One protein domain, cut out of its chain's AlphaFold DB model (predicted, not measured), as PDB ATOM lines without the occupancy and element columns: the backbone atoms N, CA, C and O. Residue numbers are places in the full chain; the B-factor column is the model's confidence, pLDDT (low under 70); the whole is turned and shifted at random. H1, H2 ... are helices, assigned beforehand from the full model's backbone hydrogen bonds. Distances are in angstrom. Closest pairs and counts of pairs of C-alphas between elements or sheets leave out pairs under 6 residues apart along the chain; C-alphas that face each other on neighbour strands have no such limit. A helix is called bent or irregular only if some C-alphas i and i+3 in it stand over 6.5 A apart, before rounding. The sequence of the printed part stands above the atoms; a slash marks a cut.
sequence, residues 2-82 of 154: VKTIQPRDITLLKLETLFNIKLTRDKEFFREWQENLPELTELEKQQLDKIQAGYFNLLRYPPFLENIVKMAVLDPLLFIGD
ATOM      1  N   VAL A   2     136.308 116.178 133.669       44.75
ATOM      2  CA  VAL A   2     136.625 114.820 133.204       44.75
ATOM      3  C   VAL A   2     135.495 114.378 132.273       44.75
ATOM      4  O   VAL A   2     134.330 114.445 132.656       44.75
ATOM      5  N   LYS A   3     135.818 114.001 131.032       54.28
ATOM      6  CA  LYS A   3     134.850 113.407 130.098       54.28
ATOM      7  C   LYS A   3     134.870 111.892 130.285       54.28
ATOM      8  O   LYS A   3     135.858 111.255 129.938       54.28
ATOM      9  N   THR A   4     133.785 111.333 130.809       63.25
ATOM     10  CA  THR A   4     133.582 109.882 130.889       63.25
ATOM     11  C   THR A   4     133.044 109.381 129.550       63.25
ATOM     12  O   THR A   4     132.024 109.874 129.071       63.25
ATOM     13  N   ILE A   5     133.738 108.427 128.930       58.25
ATOM     14  CA  ILE A   5     133.299 107.765 127.696       58.25
ATOM     15  C   ILE A   5     132.732 106.408 128.093       58.25
ATOM     16  O   ILE A   5     133.398 105.646 128.788       58.25
ATOM     17  N   GLN A   6     131.506 106.110 127.668       57.03
ATOM     18  CA  GLN A   6     130.896 104.808 127.922       57.03
ATOM     19  C   GLN A   6     131.621 103.728 127.099       57.03
ATOM     20  O   GLN A   6     131.850 103.964 125.912       57.03
ATOM     21  N   PRO A   7     131.941 102.546 127.662       53.47
ATOM     22  CA  PRO A   7     132.677 101.486 126.961       53.47
ATOM     23  C   PRO A   7     132.078 101.091 125.605       53.47
ATOM     24  O   PRO A   7     132.799 100.949 124.624       53.47
ATOM     25  N   ARG A   8     130.745 101.012 125.520       53.34
ATOM     26  CA  ARG A   8     129.997 100.742 124.275       53.34
ATOM     27  C   ARG A   8     130.203 101.778 123.164       53.34
ATOM     28  O   ARG A   8     129.957 101.487 122.002       53.34
ATOM     29  N   ASP A   9     130.631 102.983 123.529       60.84
ATOM     30  CA  ASP A   9     130.848 104.097 122.614       60.84
ATOM     31  C   ASP A   9     132.339 104.282 122.278       60.84
ATOM     32  O   ASP A   9     132.676 105.214 121.542       60.84
ATOM     33  N   ILE A  10     133.237 103.441 122.807       67.88
ATOM     34  CA  ILE A  10     134.674 103.467 122.510       67.88
ATOM     35  C   ILE A  10     134.923 102.799 121.153       67.88
ATOM     36  O   ILE A  10     134.482 101.685 120.893       67.88
ATOM     37  N   THR A  11     135.654 103.487 120.277       68.56
ATOM     38  CA  THR A  11     136.096 102.967 118.974       68.56
ATOM     39  C   THR A  11     137.591 103.211 118.827       68.56
ATOM     40  O   THR A  11     138.111 104.153 119.431       68.56
ATOM     41  N   LEU A  12     138.283 102.423 117.996       67.81
ATOM     42  CA  LEU A  12     139.714 102.632 117.743       67.81
ATOM     43  C   LEU A  12     139.987 104.067 117.260       67.81
ATOM     44  O   LEU A  12     140.856 104.740 117.799       67.81
ATOM     45  N   LEU A  13     139.146 104.585 116.356       72.56
ATOM     46  CA  LEU A  13     139.225 105.966 115.868       72.56
ATOM     47  C   LEU A  13     139.099 107.007 116.994       72.56
ATOM     48  O   LEU A  13     139.817 108.007 117.007       72.56
ATOM     49  N   LYS A  14     138.186 106.796 117.953       72.00
ATOM     50  CA  LYS A  14     138.048 107.684 119.117       72.00
ATOM     51  C   LYS A  14     139.271 107.606 120.020       72.00
ATOM     52  O   LYS A  14     139.701 108.644 120.511       72.00
ATOM     53  N   LEU A  15     139.827 106.415 120.230       72.75
ATOM     54  CA  LEU A  15     141.029 106.262 121.040       72.75
ATOM     55  C   LEU A  15     142.230 106.965 120.389       72.75
ATOM     56  O   LEU A  15     142.905 107.748 121.055       72.75
ATOM     57  N   GLU A  16     142.442 106.763 119.086       77.81
ATOM     58  CA  GLU A  16     143.477 107.451 118.300       77.81
ATOM     59  C   GLU A  16     143.313 108.976 118.379       77.81
ATOM     60  O   GLU A  16     144.275 109.697 118.625       77.81
ATOM     61  N   THR A  17     142.083 109.479 118.247       78.75
ATOM     62  CA  THR A  17     141.811 110.926 118.214       78.75
ATOM     63  C   THR A  17     141.927 111.589 119.592       78.75
ATOM     64  O   THR A  17     142.387 112.722 119.695       78.75
ATOM     65  N   LEU A  18     141.485 110.916 120.661       77.81
ATOM     66  CA  LEU A  18     141.418 111.501 122.007       77.81
ATOM     67  C   LEU A  18     142.699 111.310 122.813       77.81
ATOM     68  O   LEU A  18     143.036 112.167 123.628       77.81
ATOM     69  N   PHE A  19     143.395 110.196 122.602       76.50
ATOM     70  CA  PHE A  19     144.568 109.821 123.388       76.50
ATOM     71  C   PHE A  19     145.852 109.778 122.556       76.50
ATOM     72  O   PHE A  19     146.912 109.490 123.108       76.50
ATOM     73  N   ASN A  20     145.776 110.072 121.249       75.94
ATOM     74  CA  ASN A  20     146.905 110.006 120.316       75.94
ATOM     75  C   ASN A  20     147.628 108.647 120.356       75.94
ATOM     76  O   ASN A  20     148.836 108.559 120.120       75.94
ATOM     77  N   ILE A  21     146.888 107.584 120.692       73.56
ATOM     78  CA  ILE A  21     147.416 106.226 120.644       73.56
ATOM     79  C   ILE A  21     147.583 105.810 119.187       73.56
ATOM     80  O   ILE A  21     146.846 106.258 118.310       73.56
ATOM     81  N   LYS A  22     148.558 104.943 118.929       68.69
ATOM     82  CA  LYS A  22     148.800 104.381 117.604       68.69
ATOM     83  C   LYS A  22     148.752 102.872 117.702       68.69
ATOM     84  O   LYS A  22     149.393 102.292 118.575       68.69
ATOM     85  N   LEU A  23     148.025 102.246 116.783       69.94
ATOM     86  CA  LEU A  23     148.112 100.808 116.593       69.94
ATOM     87  C   LEU A  23     149.532 100.461 116.124       69.94
ATOM     88  O   LEU A  23     149.954 100.900 115.053       69.94
ATOM     89  N   THR A  24     150.259  99.673 116.913       75.62
ATOM     90  CA  THR A  24     151.546  99.111 116.495       75.62
ATOM     91  C   THR A  24     151.339  97.721 115.899       75.62
ATOM     92  O   THR A  24     150.564  96.920 116.417       75.62
ATOM     93  N   ARG A  25     152.018  97.447 114.782       71.75
ATOM     94  CA  ARG A  25     152.144  96.104 114.185       71.75
ATOM     95  C   ARG A  25     153.565  95.564 114.315       71.75
ATOM     96  O   ARG A  25     153.934  94.617 113.626       71.75
ATOM     97  N   ASP A  26     154.367  96.223 115.141       77.44
ATOM     98  CA  ASP A  26     155.726  95.804 115.408       77.44
ATOM     99  C   ASP A  26     155.703  94.465 116.149       77.44
ATOM    100  O   ASP A  26     155.190  94.366 117.266       77.44
ATOM    101  N   LYS A  27     156.237  93.431 115.497       71.00
ATOM    102  CA  LYS A  27     156.331  92.090 116.072       71.00
ATOM    103  C   LYS A  27     157.289  92.076 117.264       71.00
ATOM    104  O   LYS A  27     157.093  91.281 118.169       71.00
ATOM    105  N   GLU A  28     158.238  93.001 117.338       76.00
ATOM    106  CA  GLU A  28     159.191  93.072 118.446       76.00
ATOM    107  C   GLU A  28     158.593  93.699 119.717       76.00
ATOM    108  O   GLU A  28     159.224  93.674 120.771       76.00
ATOM    109  N   PHE A  29     157.372  94.248 119.653       72.19
ATOM    110  CA  PHE A  29     156.772  94.979 120.775       72.19
ATOM    111  C   PHE A  29     156.310  94.073 121.931       72.19
ATOM    112  O   PHE A  29     156.320  94.505 123.079       72.19
ATOM    113  N   PHE A  30     155.922  92.827 121.637       70.06
ATOM    114  CA  PHE A  30     155.522  91.810 122.624       70.06
ATOM    115  C   PHE A  30     156.285  90.508 122.372       70.06
ATOM    116  O   PHE A  30     155.709  89.473 122.018       70.06
ATOM    117  N   ARG A  31     157.612  90.581 122.485       69.88
ATOM    118  CA  ARG A  31     158.503  89.453 122.196       69.88
ATOM    119  C   ARG A  31     158.290  88.292 123.166       69.88
ATOM    120  O   ARG A  31     158.399  87.136 122.768       69.88
ATOM    121  N   GLU A  32     157.891  88.588 124.399       72.38
ATOM    122  CA  GLU A  32     157.649  87.611 125.462       72.38
ATOM    123  C   GLU A  32     156.577  86.575 125.092       72.38
ATOM    124  O   GLU A  32     156.565  85.478 125.644       72.38
ATOM    125  N   TRP A  33     155.674  86.903 124.162       68.00
ATOM    126  CA  TRP A  33     154.612  86.000 123.707       68.00
ATOM    127  C   TRP A  33     154.978  85.217 122.443       68.00
ATOM    128  O   TRP A  33     154.180  84.404 121.991       68.00
ATOM    129  N   GLN A  34     156.154  85.462 121.861       66.94
ATOM    130  CA  GLN A  34     156.605  84.846 120.606       66.94
ATOM    131  C   GLN A  34     157.714  83.811 120.814       66.94
ATOM    132  O   GLN A  34     158.067  83.078 119.891       66.94
ATOM    133  N   GLU A  35     158.270  83.738 122.020       73.12
ATOM    134  CA  GLU A  35     159.340  82.806 122.351       73.12
ATOM    135  C   GLU A  35     158.792  81.404 122.660       73.12
ATOM    136  O   GLU A  35     157.758  81.244 123.305       73.12
ATOM    137  N   ASN A  36     159.519  80.369 122.223       77.56
ATOM    138  CA  ASN A  36     159.202  78.951 122.455       77.56
ATOM    139  C   ASN A  36     157.844  78.473 121.899       77.56
ATOM    140  O   ASN A  36     157.274  77.505 122.409       77.56
ATOM    141  N   LEU A  37     157.330  79.123 120.852       77.88
ATOM    142  CA  LEU A  37     156.136  78.671 120.140       77.88
ATOM    143  C   LEU A  37     156.476  77.678 119.016       77.88
ATOM    144  O   LEU A  37     157.563  77.753 118.438       77.88
ATOM    145  N   PRO A  38     155.548  76.767 118.667       78.12
ATOM    146  CA  PRO A  38     155.667  75.955 117.462       78.12
ATOM    147  C   PRO A  38     155.770  76.830 116.207       78.12
ATOM    148  O   PRO A  38     155.115  77.870 116.109       78.12
ATOM    149  N   GLU A  39     156.564  76.396 115.228       80.50
ATOM    150  CA  GLU A  39     156.617  77.071 113.933       80.50
ATOM    151  C   GLU A  39     155.310  76.872 113.162       80.50
ATOM    152  O   GLU A  39     154.799  75.759 113.050       80.50
ATOM    153  N   LEU A  40     154.797  77.966 112.602       82.94
ATOM    154  CA  LEU A  40     153.641  77.951 111.714       82.94
ATOM    155  C   LEU A  40     154.078  77.713 110.269       82.94
ATOM    156  O   LEU A  40     155.056  78.301 109.791       82.94
ATOM    157  N   THR A  41     153.293  76.927 109.546       88.06
ATOM    158  CA  THR A  41     153.395  76.780 108.096       88.06
ATOM    159  C   THR A  41     153.034  78.086 107.383       88.06
ATOM    160  O   THR A  41     152.320  78.946 107.903       88.06
ATOM    161  N   GLU A  42     153.490  78.240 106.138       90.88
ATOM    162  CA  GLU A  42     153.138  79.413 105.323       90.88
ATOM    163  C   GLU A  42     151.628  79.528 105.070       90.88
ATOM    164  O   GLU A  42     151.097  80.636 104.984       90.88
ATOM    165  N   LEU A  43     150.920  78.399 104.998       90.12
ATOM    166  CA  LEU A  43     149.469  78.391 104.846       90.12
ATOM    167  C   LEU A  43     148.776  78.953 106.096       90.12
ATOM    168  O   LEU A  43     147.932  79.839 105.969       90.12
ATOM    169  N   GLU A  44     149.168  78.495 107.286       85.31
ATOM    170  CA  GLU A  44     148.613  78.978 108.558       85.31
ATOM    171  C   GLU A  44     148.880  80.474 108.743       85.31
ATOM    172  O   GLU A  44     147.969  81.224 109.091       85.31
ATOM    173  N   LYS A  45     150.095  80.943 108.422       86.25
ATOM    174  CA  LYS A  45     150.428  82.378 108.456       86.25
ATOM    175  C   LYS A  45     149.499  83.194 107.558       86.25
ATOM    176  O   LYS A  45     148.924  84.178 108.011       86.25
ATOM    177  N   GLN A  46     149.283  82.759 106.316       91.25
ATOM    178  CA  GLN A  46     148.389  83.456 105.385       91.25
ATOM    179  C   GLN A  46     146.930  83.473 105.859       91.25
ATOM    180  O   GLN A  46     146.207  84.441 105.607       91.25
ATOM    181  N   GLN A  47     146.469  82.407 106.516       89.44
ATOM    182  CA  GLN A  47     145.123  82.358 107.085       89.44
ATOM    183  C   GLN A  47     144.992  83.308 108.285       89.44
ATOM    184  O   GLN A  47     144.032  84.081 108.347       89.44
ATOM    185  N   LEU A  48     145.981  83.320 109.182       87.12
ATOM    186  CA  LEU A  48     146.044  84.225 110.331       87.12
ATOM    187  C   LEU A  48     146.116  85.697 109.905       87.12
ATOM    188  O   LEU A  48     145.380  86.524 110.445       87.12
ATOM    189  N   ASP A  49     146.917  86.021 108.887       89.56
ATOM    190  CA  ASP A  49     147.019  87.375 108.332       89.56
ATOM    191  C   ASP A  49     145.663  87.870 107.795       89.56
ATOM    192  O   ASP A  49     145.287  89.030 107.992       89.56
ATOM    193  N   LYS A  50     144.881  86.988 107.153       91.25
ATOM    194  CA  LYS A  50     143.531  87.318 106.662       91.25
ATOM    195  C   LYS A  50     142.541  87.559 107.799       91.25
ATOM    196  O   LYS A  50     141.781  88.525 107.727       91.25
ATOM    197  N   ILE A  51     142.556  86.721 108.838       87.50
ATOM    198  CA  ILE A  51     141.707  86.901 110.028       87.50
ATOM    199  C   ILE A  51     142.044  88.227 110.710       87.50
ATOM    200  O   ILE A  51     141.150  89.027 110.989       87.50
ATOM    201  N   GLN A  52     143.335  88.509 110.903       84.19
ATOM    202  CA  GLN A  52     143.806  89.758 111.492       84.19
ATOM    203  C   GLN A  52     143.345  90.973 110.671       84.19
ATOM    204  O   GLN A  52     142.812  91.937 111.227       84.19
ATOM    205  N   ALA A  53     143.510  90.938 109.346       86.38
ATOM    206  CA  ALA A  53     143.052  92.010 108.465       86.38
ATOM    207  C   ALA A  53     141.526  92.212 108.540       86.38
ATOM    208  O   ALA A  53     141.063  93.354 108.610       86.38
ATOM    209  N   GLY A  54     140.753  91.120 108.572       84.50
ATOM    210  CA  GLY A  54     139.298  91.145 108.730       84.50
ATOM    211  C   GLY A  54     138.863  91.778 110.051       84.50
ATOM    212  O   GLY A  54     138.047  92.701 110.046       84.50
ATOM    213  N   TYR A  55     139.469  91.361 111.164       80.75
ATOM    214  CA  TYR A  55     139.228  91.934 112.488       80.75
ATOM    215  C   TYR A  55     139.467  93.449 112.512       80.75
ATOM    216  O   TYR A  55     138.589  94.212 112.917       80.75
ATOM    217  N   PHE A  56     140.615  93.910 112.003       78.06
ATOM    218  CA  PHE A  56     140.915  95.343 111.958       78.06
ATOM    219  C   PHE A  56     139.965  96.124 111.053       78.06
ATOM    220  O   PHE A  56     139.629  97.262 111.374       78.06
ATOM    221  N   ASN A  57     139.519  95.547 109.936       81.44
ATOM    222  CA  ASN A  57     138.522  96.193 109.088       81.44
ATOM    223  C   ASN A  57     137.192  96.380 109.835       81.44
ATOM    224  O   ASN A  57     136.616  97.466 109.805       81.44
ATOM    225  N   LEU A  58     136.742  95.353 110.554       75.94
ATOM    226  CA  LEU A  58     135.508  95.401 111.336       75.94
ATOM    227  C   LEU A  58     135.611  96.404 112.502       75.94
ATOM    228  O   LEU A  58     134.659  97.134 112.766       75.94
ATOM    229  N   LEU A  59     136.775  96.508 113.161       72.25
ATOM    230  CA  LEU A  59     136.998  97.461 114.259       72.25
ATOM    231  C   LEU A  59     136.857  98.929 113.827       72.25
ATOM    232  O   LEU A  59     136.577  99.800 114.655       72.25
ATOM    233  N   ARG A  60     137.075  99.225 112.541       68.12
ATOM    234  CA  ARG A  60     136.990 100.590 112.002       68.12
ATOM    235  C   ARG A  60     135.550 101.078 111.840       68.12
ATOM    236  O   ARG A  60     135.338 102.289 111.869       68.12
ATOM    237  N   TYR A  61     134.579 100.174 111.695       67.81
ATOM    238  CA  TYR A  61     133.188 100.503 111.368       67.81
ATOM    239  C   TYR A  61     132.204  99.834 112.352       67.81
ATOM    240  O   TYR A  61     131.645  98.784 112.042       67.81
ATOM    241  N   PRO A  62     131.978 100.417 113.546       63.03
ATOM    242  CA  PRO A  62     130.972  99.937 114.501       63.03
ATOM    243  C   PRO A  62     129.535 100.070 113.947       63.03
ATOM    244  O   PRO A  62     129.305 100.891 113.055       63.03
ATOM    245  N   PRO A  63     128.542  99.335 114.494       57.59
ATOM    246  CA  PRO A  63     128.568  98.620 115.772       57.59
ATOM    247  C   PRO A  63     129.236  97.245 115.684       57.59
ATOM    248  O   PRO A  63     128.848  96.385 114.899       57.59
ATOM    249  N   PHE A  64     130.241  97.044 116.534       61.50
ATOM    250  CA  PHE A  64     130.937  95.774 116.685       61.50
ATOM    251  C   PHE A  64     130.039  94.847 117.510       61.50
ATOM    252  O   PHE A  64     129.966  94.963 118.732       61.50
ATOM    253  N   LEU A  65     129.260  94.008 116.831       63.91
ATOM    254  CA  LEU A  65     128.413  93.030 117.501       63.91
ATOM    255  C   LEU A  65     129.275  91.836 117.903       63.91
ATOM    256  O   LEU A  65     129.997  91.287 117.079       63.91
ATOM    257  N   GLU A  66     129.156  91.435 119.160       63.19
ATOM    258  CA  GLU A  66     129.711  90.226 119.779       63.19
ATOM    259  C   GLU A  66     129.760  89.018 118.815       63.19
ATOM    260  O   GLU A  66     130.832  88.510 118.477       63.19
ATOM    261  N   ASN A  67     128.612  88.687 118.215       66.31
ATOM    262  CA  ASN A  67     128.476  87.611 117.228       66.31
ATOM    263  C   ASN A  67     129.380  87.754 115.995       66.31
ATOM    264  O   ASN A  67     129.808  86.752 115.429       66.31
ATOM    265  N   ILE A  68     129.671  88.978 115.549       73.44
ATOM    266  CA  ILE A  68     130.547  89.212 114.396       73.44
ATOM    267  C   ILE A  68     131.989  88.854 114.759       73.44
ATOM    268  O   ILE A  68     132.688  88.276 113.936       73.44
ATOM    269  N   VAL A  69     132.434  89.145 115.983       72.56
ATOM    270  CA  VAL A  69     133.784  88.775 116.446       72.56
ATOM    271  C   VAL A  69     133.918  87.267 116.543       72.56
ATOM    272  O   VAL A  69     134.911  86.703 116.085       72.56
ATOM    273  N   LYS A  70     132.882  86.617 117.077       74.31
ATOM    274  CA  LYS A  70     132.794  85.163 117.158       74.31
ATOM    275  C   LYS A  70     132.967  84.523 115.779       74.31
ATOM    276  O   LYS A  70     133.904  83.762 115.566       74.31
ATOM    277  N   MET A  71     132.164  84.954 114.809       78.19
ATOM    278  CA  MET A  71     132.188  84.396 113.454       78.19
ATOM    279  C   MET A  71     133.434  84.779 112.644       78.19
ATOM    280  O   MET A  71     133.914  83.984 111.840       78.19
ATOM    281  N   ALA A  72     133.942  86.004 112.791       80.88
ATOM    282  CA  ALA A  72     135.026  86.515 111.948       80.88
ATOM    283  C   ALA A  72     136.428  86.233 112.506       80.88
ATOM    284  O   ALA A  72     137.400  86.327 111.757       80.88
ATOM    285  N   VAL A  73     136.541  85.925 113.801       80.50
ATOM    286  CA  VAL A  73     137.830  85.735 114.481       80.50
ATOM    287  C   VAL A  73     137.874  84.416 115.224       80.50
ATOM    288  O   VAL A  73     138.739  83.595 114.934       80.50
ATOM    289  N   LEU A  74     136.948  84.192 116.157       77.69
ATOM    290  CA  LEU A  74     137.033  83.043 117.051       77.69
ATOM    291  C   LEU A  74     136.857  81.714 116.310       77.69
ATOM    292  O   LEU A  74     137.739  80.860 116.385       77.69
ATOM    293  N   ASP A  75     135.753  81.551 115.580       81.06
ATOM    294  CA  ASP A  75     135.456  80.302 114.873       81.06
ATOM    295  C   ASP A  75     136.555  79.962 113.841       81.06
ATOM    296  O   ASP A  75     137.018  78.819 113.821       81.06
ATOM    297  N   PRO A  76     137.076  80.922 113.043       86.44
ATOM    298  CA  PRO A  76     138.218  80.677 112.164       86.44
ATOM    299  C   PRO A  76     139.498  80.245 112.890       86.44
ATOM    300  O   PRO A  76     140.188  79.353 112.402       86.44
ATOM    301  N   LEU A  77     139.828  80.842 114.043       82.81
ATOM    302  CA  LEU A  77     141.008  80.445 114.822       82.81
ATOM    303  C   LEU A  77     140.872  79.022 115.363       82.81
ATOM    304  O   LEU A  77     141.820  78.240 115.287       82.81
ATOM    305  N   LEU A  78     139.685  78.669 115.864       81.31
ATOM    306  CA  LEU A  78     139.395  77.310 116.315       81.31
ATOM    307  C   LEU A  78     139.475  76.303 115.162       81.31
ATOM    308  O   LEU A  78     139.935  75.179 115.351       81.31
ATOM    309  N   PHE A  79     139.061  76.715 113.964       84.56
ATOM    310  CA  PHE A  79     139.124  75.883 112.770       84.56
ATOM    311  C   PHE A  79     140.559  75.639 112.297       84.56
ATOM    312  O   PHE A  79     140.917  74.496 112.045       84.56
ATOM    313  N   ILE A  80     141.387  76.686 112.213       83.94
ATOM    314  CA  ILE A  80     142.799  76.560 111.801       83.94
ATOM    315  C   ILE A  80     143.606  75.781 112.843       83.94
ATOM    316  O   ILE A  80     144.502  75.032 112.483       83.94
ATOM    317  N   GLY A  81     143.275  75.927 114.129       81.62
ATOM    318  CA  GLY A  81     143.908  75.174 115.212       81.62
ATOM    319  C   GLY A  81     143.417  73.729 115.367       81.62
ATOM    320  O   GLY A  81     143.692  73.123 116.401       81.62
ATOM    321  N   ASP A  82     142.655  73.196 114.404       83.94
ATOM    322  CA  ASP A  82     142.110  71.831 114.400       83.94
ATOM    323  C   ASP A  82     141.272  71.463 115.644       83.94
ATOM    324  O   ASP A  82     141.053  70.291 115.952       83.94
TER     325      ASP A  82
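AT A GLANCE: This is residues 2 to 82 of the 154 residues of an uncharacterized protein of Calothrix sp. NIES-4071 (UniProt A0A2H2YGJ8). A helical hairpin, H3 and H4 side by side, makes one long side of an open, flat frame, and residues 24 to 39, with the short helix H2 among them, stand free as an arm over the gap on the other side. The short helix H1 lies near the end of the hairpin where H3 links to H4, and the arm leads from there to the start of H3 at the hairpin's other end. The 81 printed residues hold four named helices, H1, H2, H3 and H4 in that order, and no named strand; the class is all helix. The whole is loose, with a radius of gyration of the C-alphas of 15.6 A, and spans 47 by 30 by 16 A.

IN THESE COORDINATES: H1 is residues 12 to 19, beginning at C-alpha 12 (139.714, 102.632, 117.743). H2 is residues 27 to 33; it is irregular, with C-alphas 29 and 32 8.8 A apart. H3, residues 42 to 60, is 27.5 A long and begins at C-alpha 42 (153.138, 79.413, 105.323). H4, residues 66 to 80, is 20.5 A long and ends at C-alpha 80 (142.799, 76.560, 111.801); it is irregular, but only just, with C-alphas 72 and 75 6.9 A apart.

HOW THE PARTS SIT: H1 only just touches H3, with 3 pairs of C-alphas within 8 A, and H3 does so with residues 59 to 60 alone; the closest C-alphas, of Leu 12 and Arg 60, are 6.7 A apart. They run the same way at a steep tilt of 64 degrees. H2 touches no helix. H3 and H4 form a helical hairpin: they touch, opposite ways at a shallow tilt of 5 degrees, the closest C-alphas being those of Ile 51 and Val 73, 6.0 A apart. H1 and H4 are apart. In H1 and H3 every O i to N i+4 pair is within hydrogen-bond range; in H4 9 of 11 are, and in H2 0 of 3, beside 1 of 4 O i to N i+3 pairs.

THE WHOLE: The C-alphas farthest apart, of Val 2 and Thr 41, are 48.6 A apart. The printed part has no cut. The link from H3 to H4 is tight, the other two are short, and none is long. Mean pLDDT of the printed part is 74.8; 24 residues are under 70, among them residues 2 to 12 and 60 to 67.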